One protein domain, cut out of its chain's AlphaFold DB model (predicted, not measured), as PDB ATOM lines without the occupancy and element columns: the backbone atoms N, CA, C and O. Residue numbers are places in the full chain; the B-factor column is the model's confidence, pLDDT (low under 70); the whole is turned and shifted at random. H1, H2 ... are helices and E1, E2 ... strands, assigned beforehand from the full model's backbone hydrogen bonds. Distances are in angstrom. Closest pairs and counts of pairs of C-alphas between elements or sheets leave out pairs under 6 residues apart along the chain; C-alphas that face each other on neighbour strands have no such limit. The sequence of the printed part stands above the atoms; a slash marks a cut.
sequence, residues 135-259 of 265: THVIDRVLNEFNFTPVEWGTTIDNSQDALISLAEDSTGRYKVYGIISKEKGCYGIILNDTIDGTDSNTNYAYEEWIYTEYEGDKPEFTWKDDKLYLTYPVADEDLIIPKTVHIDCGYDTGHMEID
ATOM      1  N   THR A 135      -5.740  29.065   4.968       75.06
ATOM      2  CA  THR A 135      -4.953  30.203   5.465       75.06
ATOM      3  C   THR A 135      -4.069  29.781   6.634       75.06
ATOM      4  O   THR A 135      -2.875  30.062   6.643       75.06
ATOM      5  N   HIS A 136      -4.609  28.994   7.573       81.00
ATOM      6  CA  HIS A 136      -3.827  28.468   8.696       81.00
ATOM      7  C   HIS A 136      -2.717  27.493   8.260       81.00
ATOM      8  O   HIS A 136      -1.688  27.389   8.933       81.00
ATOM      9  N   VAL A 137      -2.903  26.780   7.143       84.56
ATOM     10  CA  VAL A 137      -1.880  25.907   6.547       84.56
ATOM     11  C   VAL A 137      -0.804  26.752   5.872       84.56
ATOM     12  O   VAL A 137       0.376  26.535   6.135       84.56
ATOM     13  N   ILE A 138      -1.189  27.755   5.080       85.50
ATOM     14  CA  ILE A 138      -0.265  28.691   4.426       85.50
ATOM     15  C   ILE A 138       0.617  29.387   5.471       85.50
ATOM     16  O   ILE A 138       1.844  29.327   5.372       85.50
ATOM     17  N   ASP A 139       0.018  29.961   6.516       84.62
ATOM     18  CA  ASP A 139       0.750  30.634   7.592       84.62
ATOM     19  C   ASP A 139       1.716  29.681   8.309       84.62
ATOM     20  O   ASP A 139       2.854  30.046   8.615       84.62
ATOM     21  N   ARG A 140       1.292  28.438   8.574       88.94
ATOM     22  CA  ARG A 140       2.158  27.420   9.182       88.94
ATOM     23  C   ARG A 140       3.376  27.136   8.306       88.94
ATOM     24  O   ARG A 140       4.493  27.166   8.820       88.94
ATOM     25  N   VAL A 141       3.170  26.875   7.014       89.69
ATOM     26  CA  VAL A 141       4.255  26.535   6.081       89.69
ATOM     27  C   VAL A 141       5.210  27.716   5.909       89.69
ATOM     28  O   VAL A 141       6.421  27.544   6.013       89.69
ATOM     29  N   LEU A 142       4.708  28.939   5.742       87.00
ATOM     30  CA  LEU A 142       5.567  30.123   5.624       87.00
ATOM     31  C   LEU A 142       6.453  30.335   6.856       87.00
ATOM     32  O   LEU A 142       7.642  30.641   6.718       87.00
ATOM     33  N   ASN A 143       5.900  30.120   8.053       86.12
ATOM     34  CA  ASN A 143       6.652  30.196   9.304       86.12
ATOM     35  C   ASN A 143       7.687  29.070   9.437       86.12
ATOM     36  O   ASN A 143       8.795  29.312   9.912       86.12
ATOM     37  N   GLU A 144       7.356  27.849   9.014       88.88
ATOM     38  CA  GLU A 144       8.287  26.716   9.030       88.88
ATOM     39  C   GLU A 144       9.501  26.970   8.126       88.88
ATOM     40  O   GLU A 144      10.645  26.744   8.529       88.88
ATOM     41  N   PHE A 145       9.260  27.513   6.933       88.12
ATOM     42  CA  PHE A 145      10.298  27.770   5.937       88.12
ATOM     43  C   PHE A 145      11.012  29.115   6.116       88.12
ATOM     44  O   PHE A 145      12.024  29.348   5.456       88.12
ATOM     45  N   ASN A 146      10.526  30.006   6.991       85.44
ATOM     46  CA  ASN A 146      11.026  31.380   7.141       85.44
ATOM     47  C   ASN A 146      11.211  32.082   5.780       85.44
ATOM     48  O   ASN A 146      12.272  32.655   5.521       85.44
ATOM     49  N   PHE A 147      10.227  31.955   4.882       80.56
ATOM     50  CA  PHE A 147      10.280  32.493   3.511       80.56
ATOM     51  C   PHE A 147      11.521  32.077   2.697       80.56
ATOM     52  O   PHE A 147      11.937  32.775   1.778       80.56
ATOM     53  N   THR A 148      12.126  30.930   3.013       89.00
ATOM     54  CA  THR A 148      13.247  30.373   2.249       89.00
ATOM     55  C   THR A 148      12.727  29.241   1.361       89.00
ATOM     56  O   THR A 148      12.691  28.091   1.810       89.00
ATOM     57  N   PRO A 149      12.269  29.537   0.129       93.31
ATOM     58  CA  PRO A 149      11.736  28.519  -0.762       93.31
ATOM     59  C   PRO A 149      12.835  27.573  -1.256       93.31
ATOM     60  O   PRO A 149      14.009  27.940  -1.349       93.31
ATOM     61  N   VAL A 150      12.437  26.368  -1.649       95.00
ATOM     62  CA  VAL A 150      13.262  25.478  -2.467       95.00
ATOM     63  C   VAL A 150      13.031  25.760  -3.950       95.00
ATOM     64  O   VAL A 150      11.955  26.192  -4.362       95.00
ATOM     65  N   GLU A 151      14.051  25.523  -4.768       95.94
ATOM     66  CA  GLU A 151      13.969  25.754  -6.211       95.94
ATOM     67  C   GLU A 151      13.047  24.741  -6.898       95.94
ATOM     68  O   GLU A 151      13.055  23.551  -6.561       95.94
ATOM     69  N   TRP A 152      12.307  25.206  -7.910       96.50
ATOM     70  CA  TRP A 152      11.589  24.333  -8.841       96.50
ATOM     71  C   TRP A 152      12.523  23.265  -9.432       96.50
ATOM     72  O   TRP A 152      13.699  23.527  -9.683       96.50
ATOM     73  N   GLY A 153      12.005  22.053  -9.631       94.44
ATOM     74  CA  GLY A 153      12.786  20.906 -10.106       94.44
ATOM     75  C   GLY A 153      13.510  20.138  -8.995       94.44
ATOM     76  O   GLY A 153      14.129  19.107  -9.258       94.44
ATOM     77  N   THR A 154      13.429  20.594  -7.742       93.94
ATOM     78  CA  THR A 154      13.878  19.813  -6.582       93.94
ATOM     79  C   THR A 154      12.899  18.672  -6.306       93.94
ATOM     80  O   THR A 154      11.701  18.905  -6.196       93.94
ATOM     81  N   THR A 155      13.372  17.439  -6.136       92.50
ATOM     82  CA  THR A 155      12.487  16.333  -5.738       92.50
ATOM     83  C   THR A 155      11.951  16.551  -4.321       92.50
ATOM     84  O   THR A 155      12.738  16.699  -3.381       92.50
ATOM     85  N   ILE A 156      10.623  16.547  -4.171       88.00
ATOM     86  CA  ILE A 156       9.921  16.784  -2.899       88.00
ATOM     87  C   ILE A 156       9.294  15.481  -2.392       88.00
ATOM     88  O   ILE A 156       8.755  14.686  -3.160       88.00
ATOM     89  N   ASP A 157       9.366  15.248  -1.081       86.06
ATOM     90  CA  ASP A 157       8.595  14.191  -0.429       86.06
ATOM     91  C   ASP A 157       7.163  14.691  -0.206       86.06
ATOM     92  O   ASP A 157       6.932  15.556   0.635       86.06
ATOM     93  N   ASN A 158       6.199  14.121  -0.933       74.00
ATOM     94  CA  ASN A 158       4.784  14.511  -0.873       74.00
ATOM     95  C   ASN A 158       4.121  14.278   0.502       74.00
ATOM     96  O   ASN A 158       2.949  14.598   0.675       74.00
ATOM     97  N   SER A 159       4.834  13.695   1.475       81.75
ATOM     98  CA  SER A 159       4.390  13.595   2.871       81.75
ATOM     99  C   SER A 159       4.786  14.790   3.750       81.75
ATOM    100  O   SER A 159       4.434  14.813   4.933       81.75
ATOM    101  N   GLN A 160       5.538  15.754   3.211       87.06
ATOM    102  CA  GLN A 160       6.038  16.931   3.922       87.06
ATOM    103  C   GLN A 160       5.475  18.224   3.328       87.06
ATOM    104  O   GLN A 160       5.019  18.258   2.185       87.06
ATOM    105  N   ASP A 161       5.542  19.293   4.117       94.38
ATOM    106  CA  ASP A 161       5.272  20.639   3.628       94.38
ATOM    107  C   ASP A 161       6.475  21.148   2.809       94.38
ATOM    108  O   ASP A 161       7.622  20.786   3.085       94.38
ATOM    109  N   ALA A 162       6.228  21.993   1.809       94.69
ATOM    110  CA  ALA A 162       7.258  22.677   1.036       94.69
ATOM    111  C   ALA A 162       6.801  24.069   0.583       94.69
ATOM    112  O   ALA A 162       5.652  24.274   0.195       94.69
ATOM    113  N   LEU A 163       7.743  25.012   0.579       95.94
ATOM    114  CA  LEU A 163       7.606  26.312  -0.071       95.94
ATOM    115  C   LEU A 163       8.456  26.304  -1.344       95.94
ATOM    116  O   LEU A 163       9.672  26.153  -1.255       95.94
ATOM    117  N   ILE A 164       7.846  26.450  -2.518       96.81
ATOM    118  CA  ILE A 164       8.531  26.342  -3.816       96.81
ATOM    119  C   ILE A 164       8.705  27.720  -4.445       96.81
ATOM    120  O   ILE A 164       7.764  28.505  -4.481       96.81
ATOM    121  N   SER A 165       9.885  27.999  -4.995       96.38
ATOM    122  CA  SER A 165      10.141  29.167  -5.841       96.38
ATOM    123  C   SER A 165       9.514  28.941  -7.214       96.38
ATOM    124  O   SER A 165       9.986  28.093  -7.975       96.38
ATOM    125  N   LEU A 166       8.424  29.655  -7.512       97.00
ATOM    126  CA  LEU A 166       7.688  29.492  -8.766       97.00
ATOM    127  C   LEU A 166       8.259  30.402  -9.851       97.00
ATOM    128  O   LEU A 166       8.697  29.911 -10.886       97.00
ATOM    129  N   ALA A 167       8.293  31.713  -9.602       96.50
ATOM    130  CA  ALA A 167       8.752  32.699 -10.574       96.50
ATOM    131  C   ALA A 167       9.377  33.927  -9.898       96.50
ATOM    132  O   ALA A 167       8.975  34.329  -8.808       96.50
ATOM    133  N   GLU A 168      10.324  34.551 -10.593       94.69
ATOM    134  CA  GLU A 168      10.892  35.859 -10.264       94.69
ATOM    135  C   GLU A 168      10.943  36.685 -11.552       94.69
ATOM    136  O   GLU A 168      11.299  36.171 -12.618       94.69
ATOM    137  N   ASP A 169      10.532  37.950 -11.486       91.81
ATOM    138  CA  ASP A 169      10.578  38.827 -12.649       91.81
ATOM    139  C   ASP A 169      12.017  39.281 -12.957       91.81
ATOM    140  O   ASP A 169      12.925  39.194 -12.134       91.81
ATOM    141  N   SER A 170      12.241  39.844 -14.146       88.06
ATOM    142  CA  SER A 170      13.584  40.275 -14.568       88.06
ATOM    143  C   SER A 170      14.242  41.337 -13.673       88.06
ATOM    144  O   SER A 170      15.457  41.528 -13.752       88.06
ATOM    145  N   THR A 171      13.459  42.058 -12.866       87.31
ATOM    146  CA  THR A 171      13.962  43.070 -11.929       87.31
ATOM    147  C   THR A 171      14.297  42.500 -10.549       87.31
ATOM    148  O   THR A 171      14.990  43.170  -9.782       87.31
ATOM    149  N   GLY A 172      13.845  41.279 -10.243       87.75
ATOM    150  CA  GLY A 172      13.966  40.649  -8.927       87.75
ATOM    151  C   GLY A 172      13.025  41.225  -7.866       87.75
ATOM    152  O   GLY A 172      13.189  40.924  -6.682       87.75
ATOM    153  N   ARG A 173      12.076  42.080  -8.267       88.25
ATOM    154  CA  ARG A 173      11.124  42.748  -7.373       88.25
ATOM    155  C   ARG A 173       9.907  41.873  -7.112       88.25
ATOM    156  O   ARG A 173       9.480  41.771  -5.971       88.25
ATOM    157  N   TYR A 174       9.338  41.281  -8.155       91.88
ATOM    158  CA  TYR A 174       8.136  40.466  -8.041       91.88
ATOM    159  C   TYR A 174       8.531  39.003  -7.985       91.88
ATOM    160  O   TYR A 174       9.219  38.497  -8.877       91.88
ATOM    161  N   LYS A 175       8.081  38.326  -6.934       93.88
ATOM    162  CA  LYS A 175       8.351  36.910  -6.698       93.88
ATOM    163  C   LYS A 175       7.060  36.179  -6.403       93.88
ATOM    164  O   LYS A 175       6.133  36.740  -5.820       93.88
ATOM    165  N   VAL A 176       7.019  34.916  -6.801       95.50
ATOM    166  CA  VAL A 176       5.895  34.028  -6.526       95.50
ATOM    167  C   VAL A 176       6.401  32.741  -5.922       95.50
ATOM    168  O   VAL A 176       7.340  32.130  -6.439       95.50
ATOM    169  N   TYR A 177       5.728  32.318  -4.859       95.75
ATOM    170  CA  TYR A 177       5.961  31.031  -4.226       95.75
ATOM    171  C   TYR A 177       4.706  30.167  -4.253       95.75
ATOM    172  O   TYR A 177       3.590  30.678  -4.272       95.75
ATOM    173  N   GLY A 178       4.899  28.855  -4.247       95.69
ATOM    174  CA  GLY A 178       3.834  27.863  -4.201       95.69
ATOM    175  C   GLY A 178       3.922  27.074  -2.911       95.69
ATOM    176  O   GLY A 178       5.019  26.703  -2.486       95.69
ATOM    177  N   ILE A 179       2.776  26.809  -2.297       94.94
ATOM    178  CA  ILE A 179       2.690  25.958  -1.114       94.94
ATOM    179  C   ILE A 179       2.353  24.532  -1.550       94.94
ATOM    180  O   ILE A 179       1.375  24.291  -2.260       94.94
ATOM    181  N   ILE A 180       3.178  23.583  -1.115       94.44
ATOM    182  CA  ILE A 180       2.837  22.164  -1.075       94.44
ATOM    183  C   ILE A 180       2.617  21.834   0.396       94.44
ATOM    184  O   ILE A 180       3.514  22.032   1.210       94.44
ATOM    185  N   SER A 181       1.432  21.356   0.752       91.31
ATOM    186  CA  SER A 181       1.149  20.890   2.109       91.31
ATOM    187  C   SER A 181       0.957  19.384   2.132       91.31
ATOM    188  O   SER A 181       0.403  18.800   1.198       91.31
ATOM    189  N   LYS A 182       1.351  18.743   3.228       87.25
ATOM    190  CA  LYS A 182       1.094  17.312   3.441       87.25
ATOM    191  C   LYS A 182      -0.401  16.973   3.523       87.25
ATOM    192  O   LYS A 182      -0.765  15.818   3.325       87.25
ATOM    193  N   GLU A 183      -1.263  17.943   3.848       84.06
ATOM    194  CA  GLU A 183      -2.713  17.743   3.947       84.06
ATOM    195  C   GLU A 183      -3.453  17.916   2.614       84.06
ATOM    196  O   GLU A 183      -4.382  17.156   2.348       84.06
ATOM    197  N   LYS A 184      -3.073  18.904   1.790       86.06
ATOM    198  CA  LYS A 184      -3.814  19.291   0.569       86.06
ATOM    199  C   LYS A 184      -3.016  19.106  -0.725       86.06
ATOM    200  O   LYS A 184      -3.601  19.089  -1.802       86.06
ATOM    201  N   GLY A 185      -1.700  18.929  -0.650       91.31
ATOM    202  CA  GLY A 185      -0.828  18.946  -1.821       91.31
ATOM    203  C   GLY A 185      -0.569  20.374  -2.304       91.31
ATOM    204  O   GLY A 185      -0.374  21.275  -1.488       91.31
ATOM    205  N   CYS A 186      -0.522  20.569  -3.621       93.19
ATOM    206  CA  CYS A 186      -0.202  21.847  -4.265       93.19
ATOM    207  C   CYS A 186      -1.401  22.809  -4.212       93.19
ATOM    208  O   CYS A 186      -2.304  22.743  -5.046       93.19
ATOM    209  N   TYR A 187      -1.415  23.697  -3.220       91.19
ATOM    210  CA  TYR A 187      -2.496  24.656  -3.013       91.19
ATOM    211  C   TYR A 187      -1.973  25.922  -2.346       91.19
ATOM    212  O   TYR A 187      -1.306  25.840  -1.319       91.19
ATOM    213  N   GLY A 188      -2.327  27.080  -2.896       91.75
ATOM    214  CA  GLY A 188      -1.916  28.385  -2.392       91.75
ATOM    215  C   GLY A 188      -0.714  28.946  -3.148       91.75
ATOM    216  O   GLY A 188       0.329  28.295  -3.284       91.75
ATOM    217  N   ILE A 189      -0.870  30.184  -3.615       93.88
ATOM    218  CA  ILE A 189       0.146  30.969  -4.310       93.88
ATOM    219  C   ILE A 189       0.434  32.225  -3.487       93.88
ATOM    220  O   ILE A 189      -0.469  32.988  -3.144       93.88
ATOM    221  N   ILE A 190       1.708  32.447  -3.179       93.19
ATOM    222  CA  ILE A 190       2.194  33.589  -2.405       93.19
ATOM    223  C   ILE A 190       2.763  34.607  -3.379       93.19
ATOM    224  O   ILE A 190       3.719  34.313  -4.095       93.19
ATOM    225  N   LEU A 191       2.178  35.796  -3.401       92.75
ATOM    226  CA  LEU A 191       2.569  36.904  -4.263       92.75
ATOM    227  C   LEU A 191       3.365  37.887  -3.414       92.75
ATOM    228  O   LEU A 191       2.834  38.419  -2.445       92.75
ATOM    229  N   ASN A 192       4.634  38.096  -3.741       90.50
ATOM    230  CA  ASN A 192       5.532  38.932  -2.955       90.50
ATOM    231  C   ASN A 192       6.064  40.081  -3.815       90.50
ATOM    232  O   ASN A 192       6.807  39.854  -4.774       90.50
ATOM    233  N   ASP A 193       5.709  41.313  -3.443       89.25
ATOM    234  CA  ASP A 193       6.376  42.515  -3.939       89.25
ATOM    235  C   ASP A 193       7.515  42.879  -2.979       89.25
ATOM    236  O   ASP A 193       7.316  43.478  -1.917       89.25
ATOM    237  N   THR A 194       8.745  42.553  -3.367       84.31
ATOM    238  CA  THR A 194       9.955  42.838  -2.591       84.31
ATOM    239  C   THR A 194      10.375  44.317  -2.682       84.31
ATOM    240  O   THR A 194      11.570  44.640  -2.708       84.31
ATOM    241  N   ILE A 195       9.412  45.246  -2.751       79.50
ATOM    242  CA  ILE A 195       9.664  46.684  -2.635       79.50
ATOM    243  C   ILE A 195      10.455  46.947  -1.341       79.50
ATOM    244  O   ILE A 195      10.202  46.352  -0.295       79.50
ATOM    245  N   ASP A 196      11.500  47.768  -1.452       68.88
ATOM    246  CA  ASP A 196      12.492  48.055  -0.402       68.88
ATOM    247  C   ASP A 196      13.381  46.878   0.058       68.88
ATOM    248  O   ASP A 196      14.151  47.013   1.013       68.88
ATOM    249  N   GLY A 197      13.368  45.748  -0.659       68.00
ATOM    250  CA  GLY A 197      14.220  44.593  -0.356       68.00
ATOM    251  C   GLY A 197      13.722  43.746   0.820       68.00
ATOM    252  O   GLY A 197      14.516  43.025   1.424       68.00
ATOM    253  N   THR A 198      12.434  43.853   1.158       66.31
ATOM    254  CA  THR A 198      11.777  43.092   2.230       66.31
ATOM    255  C   THR A 198      10.700  42.169   1.680       66.31
ATOM    256  O   THR A 198       9.931  42.590   0.825       66.31
ATOM    257  N   ASP A 199      10.553  40.975   2.254       63.75
ATOM    258  CA  ASP A 199       9.478  40.026   1.919       63.75
ATOM    259  C   ASP A 199       8.182  40.288   2.713       63.75
ATOM    260  O   ASP A 199       7.417  39.375   3.001       63.75
ATOM    261  N   SER A 200       7.955  41.530   3.156       67.38
ATOM    262  CA  SER A 200       6.812  41.879   4.011       67.38
ATOM    263  C   SER A 200       5.550  42.257   3.242       67.38
ATOM    264  O   SER A 200       4.503  42.427   3.863       67.38
ATOM    265  N   ASN A 201       5.636  42.426   1.920       80.00
ATOM    266  CA  ASN A 201       4.495  42.809   1.089       80.00
ATOM    267  C   ASN A 201       3.971  41.581   0.347       80.00
ATOM    268  O   ASN A 201       4.035  41.467  -0.877       80.00
ATOM    269  N   THR A 202       3.519  40.623   1.149       82.81
ATOM    270  CA  THR A 202       2.996  39.346   0.684       82.81
ATOM    271  C   THR A 202       1.481  39.366   0.682       82.81
ATOM    272  O   THR A 202       0.860  39.751   1.673       82.81
ATOM    273  N   ASN A 203       0.897  38.885  -0.407       86.00
ATOM    274  CA  ASN A 203      -0.513  38.556  -0.503       86.00
ATOM    275  C   ASN A 203      -0.674  37.076  -0.864       86.00
ATOM    276  O   ASN A 203       0.258  36.445  -1.373       86.00
ATOM    277  N   TYR A 204      -1.856  36.526  -0.611       86.38
ATOM    278  CA  TYR A 204      -2.145  35.112  -0.819       86.38
ATOM    279  C   TYR A 204      -3.290  34.946  -1.807       86.38
ATOM    280  O   TYR A 204      -4.347  35.558  -1.663       86.38
ATOM    281  N   ALA A 205      -3.078  34.086  -2.796       86.81
ATOM    282  CA  ALA A 205      -4.123  33.607  -3.680       86.81
ATOM    283  C   ALA A 205      -4.417  32.132  -3.389       86.81
ATOM    284  O   ALA A 205      -3.516  31.291  -3.348       86.81
ATOM    285  N   TYR A 206      -5.697  31.833  -3.200       86.75
ATOM    286  CA  TYR A 206      -6.229  30.515  -2.856       86.75
ATOM    287  C   TYR A 206      -6.451  29.675  -4.120       86.75
ATOM    288  O   TYR A 206      -7.577  29.385  -4.506       86.75
ATOM    289  N   GLU A 207      -5.355  29.356  -4.807       88.19
ATOM    290  CA  GLU A 207      -5.358  28.702  -6.119       88.19
ATOM    291  C   GLU A 207      -4.746  27.297  -6.054       88.19
ATOM    292  O   GLU A 207      -3.701  27.084  -5.427       88.19
ATOM    293  N   GLU A 208      -5.376  26.345  -6.742       91.44
ATOM    294  CA  GLU A 208      -4.791  25.031  -7.020       91.44
ATOM    295  C   GLU A 208      -3.752  25.129  -8.143       91.44
ATOM    296  O   GLU A 208      -3.906  25.880  -9.109       91.44
ATOM    297  N   TRP A 209      -2.681  24.349  -8.022       94.81
ATOM    298  CA  TRP A 209      -1.608  24.257  -9.012       94.81
ATOM    299  C   TRP A 209      -1.006  22.846  -9.003       94.81
ATOM    300  O   TRP A 209      -1.390  22.010  -8.190       94.81
ATOM    301  N   ILE A 210      -0.083  22.540  -9.916       94.06
ATOM    302  CA  ILE A 210       0.629  21.253  -9.936       94.06
ATOM    303  C   ILE A 210       2.141  21.459  -9.855       94.06
ATOM    304  O   ILE A 210       2.711  22.296 -10.547       94.06
ATOM    305  N   TYR A 211       2.817  20.605  -9.090       95.38
ATOM    306  CA  TYR A 211       4.268  20.466  -9.133       95.38
ATOM    307  C   TYR A 211       4.682  19.275 -10.010       95.38
ATOM    308  O   TYR A 211       4.296  18.141  -9.727       95.38
ATOM    309  N   THR A 212       5.466  19.512 -11.069       92.69
ATOM    310  CA  THR A 212       5.848  18.455 -12.034       92.69
ATOM    311  C   THR A 212       7.335  18.102 -12.034       92.69
ATOM    312  O   THR A 212       7.730  17.181 -12.744       92.69
ATOM    313  N   GLU A 213       8.174  18.844 -11.298       92.75
ATOM    314  CA  GLU A 213       9.651  18.835 -11.389       92.75
ATOM    315  C   GLU A 213      10.217  19.162 -12.791       92.75
ATOM    316  O   GLU A 213      11.418  19.393 -12.947       92.75
ATOM    317  N   TYR A 214       9.382  19.201 -13.831       94.00
ATOM    318  CA  TYR A 214       9.789  19.406 -15.207       94.00
ATOM    319  C   TYR A 214       9.969  20.899 -15.481       94.00
ATOM    320  O   TYR A 214       9.047  21.697 -15.332       94.00
ATOM    321  N   GLU A 215      11.166  21.286 -15.921       94.25
ATOM    322  CA  GLU A 215      11.498  22.686 -16.233       94.25
ATOM    323  C   GLU A 215      10.580  23.310 -17.294       94.25
ATOM    324  O   GLU A 215      10.381  24.518 -17.291       94.25
ATOM    325  N   GLY A 216      10.003  22.508 -18.197       93.56
ATOM    326  CA  GLY A 216       9.087  23.018 -19.221       93.56
ATOM    327  C   GLY A 216       7.729  23.476 -18.684       93.56
ATOM    328  O   GLY A 216       7.047  24.216 -19.388       93.56
ATOM    329  N   ASP A 217       7.369  23.077 -17.462       95.31
ATOM    330  CA  ASP A 217       6.136  23.499 -16.787       95.31
ATOM    331  C   ASP A 217       6.413  24.528 -15.680       95.31
ATOM    332  O   ASP A 217       5.500  24.895 -14.940       95.31
ATOM    333  N   LYS A 218       7.672  24.969 -15.524       97.25
ATOM    334  CA  LYS A 218       8.045  25.936 -14.492       97.25
ATOM    335  C   LYS A 218       7.218  27.216 -14.667       97.25
ATOM    336  O   LYS A 218       7.208  27.769 -15.769       97.25
ATOM    337  N   PRO A 219       6.562  27.714 -13.603       97.94
ATOM    338  CA  PRO A 219       5.841  28.968 -13.681       97.94
ATOM    339  C   PRO A 219       6.733  30.136 -14.094       97.94
ATOM    340  O   PRO A 219       7.917  30.196 -13.759       97.94
ATOM    341  N   GLU A 220       6.154  31.101 -14.796       97.25
ATOM    342  CA  GLU A 220       6.900  32.260 -15.274       97.25
ATOM    343  C   GLU A 220       6.060  33.530 -15.295       97.25
ATOM    344  O   GLU A 220       4.837  33.511 -15.467       97.25
ATOM    345  N   PHE A 221       6.756  34.657 -15.162       97.00
ATOM    346  CA  PHE A 221       6.185  35.967 -15.406       97.00
ATOM    347  C   PHE A 221       6.351  36.391 -16.858       97.00
ATOM    348  O   PHE A 221       7.429  36.266 -17.440       97.00
ATOM    349  N   THR A 222       5.310  37.003 -17.413       95.31
ATOM    350  CA  THR A 222       5.360  37.667 -18.718       95.31
ATOM    351  C   THR A 222       4.822  39.087 -18.615       95.31
ATOM    352  O   THR A 222       3.709  39.308 -18.143       95.31
ATOM    353  N   TRP A 223       5.594  40.050 -19.116       92.50
ATOM    354  CA  TRP A 223       5.143  41.429 -19.294       92.50
ATOM    355  C   TRP A 223       4.531  41.618 -20.681       92.50
ATOM    356  O   TRP A 223       5.163  41.311 -21.696       92.50
ATOM    357  N   LYS A 224       3.316  42.165 -20.737       91.62
ATOM    358  CA  LYS A 224       2.639  42.522 -21.988       91.62
ATOM    359  C   LYS A 224       1.855  43.815 -21.805       91.62
ATOM    360  O   LYS A 224       0.997  43.884 -20.938       91.62
ATOM    361  N   ASP A 225       2.134  44.812 -22.644       90.19
ATOM    362  CA  ASP A 225       1.450  46.116 -22.624       90.19
ATOM    363  C   ASP A 225       1.400  46.745 -21.210       90.19
ATOM    364  O   ASP A 225       0.345  47.179 -20.754       90.19
ATOM    365  N   ASP A 226       2.543  46.742 -20.508       86.56
ATOM    366  CA  ASP A 226       2.721  47.228 -19.124       86.56
ATOM    367  C   ASP A 226       1.899  46.488 -18.050       86.56
ATOM    368  O   ASP A 226       1.724  46.979 -16.933       86.56
ATOM    369  N   LYS A 227       1.413  45.286 -18.372       90.31
ATOM    370  CA  LYS A 227       0.743  44.381 -17.437       90.31
ATOM    371  C   LYS A 227       1.588  43.149 -17.170       90.31
ATOM    372  O   LYS A 227       2.199  42.598 -18.092       90.31
ATOM    373  N   LEU A 228       1.581  42.715 -15.916       91.94
ATOM    374  CA  LEU A 228       2.254  41.508 -15.466       91.94
ATOM    375  C   LEU A 228       1.276  40.332 -15.495       91.94
ATOM    376  O   LEU A 228       0.146  40.435 -15.023       91.94
ATOM    377  N   TYR A 229       1.719  39.209 -16.045       94.62
ATOM    378  CA  TYR A 229       0.969  37.959 -16.068       94.62
ATOM    379  C   TYR A 229       1.802  36.850 -15.447       94.62
ATOM    380  O   TYR A 229       2.997  36.762 -15.729       94.62
ATOM    381  N   LEU A 230       1.166  35.995 -14.653       96.62
ATOM    382  CA  LEU A 230       1.752  34.756 -14.152       96.62
ATOM    383  C   LEU A 230       1.148  33.587 -14.928       96.62
ATOM    384  O   LEU A 230      -0.075  33.467 -15.000       96.62
ATOM    385  N   THR A 231       1.994  32.719 -15.474       97.00
ATOM    386  CA  THR A 231       1.577  31.435 -16.049       97.00
ATOM    387  C   THR A 231       2.071  30.306 -15.155       97.00
ATOM    388  O   THR A 231       3.245  30.299 -14.800       97.00
ATOM    389  N   TYR A 232       1.200  29.367 -14.791       97.06
ATOM    390  CA  TYR A 232       1.522  28.223 -13.933       97.06
ATOM    391  C   TYR A 232       0.729  26.971 -14.346       97.06
ATOM    392  O   TYR A 232      -0.340  27.100 -14.947       97.06
ATOM    393  N   PRO A 233       1.234  25.757 -14.074       96.94
ATOM    394  CA  PRO A 233       0.559  24.520 -14.447       96.94
ATOM    395  C   PRO A 233      -0.580  24.182 -13.477       96.94
ATOM    396  O   PRO A 233      -0.428  24.273 -12.255       96.94
ATOM    397  N   VAL A 234      -1.702  23.729 -14.029       95.44
ATOM    398  CA  VAL A 234      -2.860  23.208 -13.289       95.44
ATOM    399  C   VAL A 234      -3.278  21.845 -13.839       95.44
ATOM    400  O   VAL A 234      -2.949  21.497 -14.979       95.44
ATOM    401  N   ALA A 235      -3.995  21.075 -13.021       91.81
ATOM    402  CA  ALA A 235      -4.629  19.831 -13.445       91.81
ATOM    403  C   ALA A 235      -5.915  20.139 -14.220       91.81
ATOM    404  O   ALA A 235      -6.749  20.901 -13.735       91.81
ATOM    405  N   ASP A 236      -6.102  19.508 -15.373       88.81
ATOM    406  CA  ASP A 236      -7.397  19.433 -16.052       88.81
ATOM    407  C   ASP A 236      -7.630  17.987 -16.498       88.81
ATOM    408  O   ASP A 236      -6.985  17.492 -17.424       88.81
ATOM    409  N   GLU A 237      -8.499  17.285 -15.771       88.56
ATOM    410  CA  GLU A 237      -8.682  15.832 -15.866       88.56
ATOM    411  C   GLU A 237      -7.341  15.071 -15.744       88.56
ATOM    412  O   GLU A 237      -6.728  15.056 -14.677       88.56
ATOM    413  N   ASP A 238      -6.878  14.443 -16.829       88.75
ATOM    414  CA  ASP A 238      -5.618  13.691 -16.900       88.75
ATOM    415  C   ASP A 238      -4.474  14.504 -17.553       88.75
ATOM    416  O   ASP A 238      -3.421  13.951 -17.894       88.75
ATOM    417  N   LEU A 239      -4.676  15.805 -17.792       91.12
ATOM    418  CA  LEU A 239      -3.725  16.696 -18.455       91.12
ATOM    419  C   LEU A 239      -3.153  17.739 -17.493       91.12
ATOM    420  O   LEU A 239      -3.796  18.178 -16.543       91.12
ATOM    421  N   ILE A 240      -1.930  18.175 -17.798       93.06
ATOM    422  CA  ILE A 240      -1.310  19.354 -17.193       93.06
ATOM    423  C   ILE A 240      -1.387  20.468 -18.234       93.06
ATOM    424  O   ILE A 240      -0.841  20.327 -19.334       93.06
ATOM    425  N   ILE A 241      -2.088  21.549 -17.902       94.44
ATOM    426  CA  ILE A 241      -2.278  22.697 -18.794       94.44
ATOM    427  C   ILE A 241      -1.753  23.984 -18.144       94.44
ATOM    428  O   ILE A 241      -1.814  24.125 -16.922       94.44
ATOM    429  N   PRO A 242      -1.240  24.947 -18.931       95.25
ATOM    430  CA  PRO A 242      -0.861  26.250 -18.405       95.25
ATOM    431  C   PRO A 242      -2.108  27.113 -18.154       95.25
ATOM    432  O   PRO A 242      -2.905  27.343 -19.066       95.25
ATOM    433  N   LYS A 243      -2.244  27.644 -16.938       95.00
ATOM    434  CA  LYS A 243      -3.188  28.708 -16.577       95.00
ATOM    435  C   LYS A 243      -2.429  30.030 -16.523       95.00
ATOM    436  O   LYS A 243      -1.411  30.124 -15.843       95.00
ATOM    437  N   THR A 244      -2.917  31.046 -17.230       95.12
ATOM    438  CA  THR A 244      -2.341  32.399 -17.213       95.12
ATOM    439  C   THR A 244      -3.308  33.350 -16.530       95.12
ATOM    440  O   THR A 244      -4.469  33.419 -16.920       95.12
ATOM    441  N   VAL A 245      -2.822  34.106 -15.548       93.56
ATOM    442  CA  VAL A 245      -3.608  35.089 -14.794       93.56
ATOM    443  C   VAL A 245      -2.959  36.467 -14.853       93.56
ATOM    444  O   VAL A 245      -1.733  36.587 -14.926       93.56
ATOM    445  N   HIS A 246      -3.781  37.515 -14.827       93.12
ATOM    446  CA  HIS A 246      -3.312  38.890 -14.680       93.12
ATOM    447  C   HIS A 246      -2.937  39.158 -13.217       93.12
ATOM    448  O   HIS A 246      -3.690  38.807 -12.310       93.12
ATOM    449  N   ILE A 247      -1.779  39.781 -13.001       92.38
ATOM    450  CA  ILE A 247      -1.318  40.212 -11.686       92.38
ATOM    451  C   ILE A 247      -1.488  41.725 -11.595       92.38
ATOM    452  O   ILE A 247      -0.762  42.473 -12.258       92.38
ATOM    453  N   ASP A 248      -2.425  42.168 -10.759       88.94
ATOM    454  CA  ASP A 248      -2.479  43.571 -10.374       88.94
ATOM    455  C   ASP A 248      -1.339  43.842  -9.392       88.94
ATOM    456  O   ASP A 248      -1.233  43.216  -8.337       88.94
ATOM    457  N   CYS A 249      -0.439  44.742  -9.776       82.94
ATOM    458  CA  CYS A 249       0.708  45.121  -8.972       82.94
ATOM    459  C   CYS A 249       0.773  46.645  -8.834       82.94
ATOM    460  O   CYS A 249       0.938  47.398  -9.797       82.94
ATOM    461  N   GLY A 250       0.635  47.118  -7.595       69.81
ATOM    462  CA  GLY A 250       0.683  48.534  -7.263       69.81
ATOM    463  C   GLY A 250       2.126  49.023  -7.260       69.81
ATOM    464  O   GLY A 250       2.845  48.817  -6.283       69.81
ATOM    465  N   TYR A 251       2.534  49.705  -8.335       67.00
ATOM    466  CA  TYR A 251       3.911  50.158  -8.585       67.00
ATOM    467  C   TYR A 251       4.619  50.830  -7.386       67.00
ATOM    468  O   TYR A 251       5.832  50.659  -7.260       67.00
ATOM    469  N   ASP A 252       3.891  51.497  -6.478       66.88
ATOM    470  CA  ASP A 252       4.455  52.242  -5.336       66.88
ATOM    471  C   ASP A 252       3.976  51.769  -3.944       66.88
ATOM    472  O   ASP A 252       4.392  52.337  -2.934       66.88
ATOM    473  N   THR A 253       3.083  50.777  -3.854       68.44
ATOM    474  CA  THR A 253       2.413  50.420  -2.583       68.44
ATOM    475  C   THR A 253       2.816  49.064  -2.014       68.44
ATOM    476  O   THR A 253       2.355  48.727  -0.927       68.44
ATOM    477  N   GLY A 254       3.632  48.279  -2.728       71.88
ATOM    478  CA  GLY A 254       3.907  46.886  -2.356       71.88
ATOM    479  C   GLY A 254       2.711  45.958  -2.586       71.88
ATOM    480  O   GLY A 254       2.640  44.882  -2.008       71.88
ATOM    481  N   HIS A 255       1.722  46.393  -3.370       83.38
ATOM    482  CA  HIS A 255       0.513  45.607  -3.614       83.38
ATOM    483  C   HIS A 255       0.756  44.615  -4.740       83.38
ATOM    484  O   HIS A 255       1.280  45.004  -5.786       83.38
ATOM    485  N   MET A 256       0.338  43.369  -4.548       87.50
ATOM    486  CA  MET A 256       0.357  42.340  -5.577       87.50
ATOM    487  C   MET A 256      -0.827  41.393  -5.354       87.50
ATOM    488  O   MET A 256      -0.997  40.866  -4.257       87.50
ATOM    489  N   GLU A 257      -1.663  41.181  -6.363       88.75
ATOM    490  CA  GLU A 257      -2.809  40.269  -6.287       88.75
ATOM    491  C   GLU A 257      -3.152  39.669  -7.653       88.75
ATOM    492  O   GLU A 257      -2.827  40.240  -8.694       88.75
ATOM    493  N   ILE A 258      -3.806  38.505  -7.663       87.88
ATOM    494  CA  ILE A 258      -4.410  37.974  -8.889       87.88
ATOM    495  C   ILE A 258      -5.698  38.756  -9.160       87.88
ATOM    496  O   ILE A 258      -6.600  38.793  -8.323       87.88
ATOM    497  N   ASP A 259      -5.798  39.351 -10.344       82.12
ATOM    498  CA  ASP A 259      -6.992  40.076 -10.772       82.12
ATOM    499  C   ASP A 259      -8.065  39.100 -11.276       82.12
ATOM    500  O   ASP A 259      -8.061  38.665 -12.429       82.12
TER     501      ASP A 259
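AT A GLANCE: This is residues 135 to 259 of the 265 residues of an uncharacterized protein of Pseudobutyrivibrio sp. OR37 (UniProt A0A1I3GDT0). Two strongly twisted four-stranded sheets stand face to face as a sandwich, and the helix H1 crosses the first sheet on the face turned away from the second. Along the sides of the sandwich the sheets come together, E1 meeting E5 and E8 meeting E4. The printed part has 125 residues, with one named helix and eight named strands in the order H1 E1 E2 E3 E4 E5 E6 E7 E8. Both sheets are antiparallel, in the orders E1 E2 E3 E4 and E5 E6 E7 E8, and the class is mostly strand. The whole is compact, with a radius of gyration of the C-alphas of 13.8 A and spans of 39 by 31 by 22 A.

IN THESE COORDINATES: Find C-alpha 135 at (-4.953, 30.203, 5.465); from there H1 runs 15.5 A to residue 145. After a long link come E1, residues 162 to 168, E2, residues 174 to 181, E3, residues 185 to 193, 24.7 A long, and E4, residues 202 to 208. A second long link leads to E5, residues 220 to 224, beginning at C-alpha 220 (6.900, 32.260, -15.274). E6, residues 227 to 236, is 26.3 A long and bends by 55 degrees at residue 233. E7, residues 239 to 250, is the longest strand at 34.0 A, and E8, residues 255 to 258, ends at C-alpha 258 (-4.410, 37.974, -8.889).

HOW THE PARTS SIT: E1 to E4 form a meander, each strand the antiparallel neighbour of the one before, and E5 to E8 form another. In the first, look for the hairpins E1 and E2 at N 164 and O 178, 2.8 A, E2 and E3 at N 177 and O 190, 2.9 A, and E3 and E4 at N 189 and O 205, 2.9 A. In the second, look for E5 and E6 at N 222 and O 229, 2.9 A, E6 and E7 at N 243 and O 232, 2.8 A, and E7 and E8 at N 248 and O 257, 2.9 A, these pairs too being hairpins within hydrogen-bond range. The facing parts of the sheets are 8.9 A centre to centre. E1 touches E5, the closest C-alphas being those of Ala 167 and Glu 220, 5.1 A apart. E4 touches E8, closest at the C-alphas of Asn 203 and Met 256, 6.4 A. H1 is on the first sheet at a height of 8.7 A, across the strands at 76 degrees to E2 on the local plane. Every O i to N i+4 pair in H1 is within hydrogen-bond range.

THE WHOLE: The C-alphas farthest apart, those of Asp 196 and Asp 238, are 42.2 A apart. The printed part has no cut, and the long links are H1 to E1 and E4 to E5. The mean pLDDT of the printed part is 88.8; look for values under 70 at residues 196 to 200 and 250 to 253.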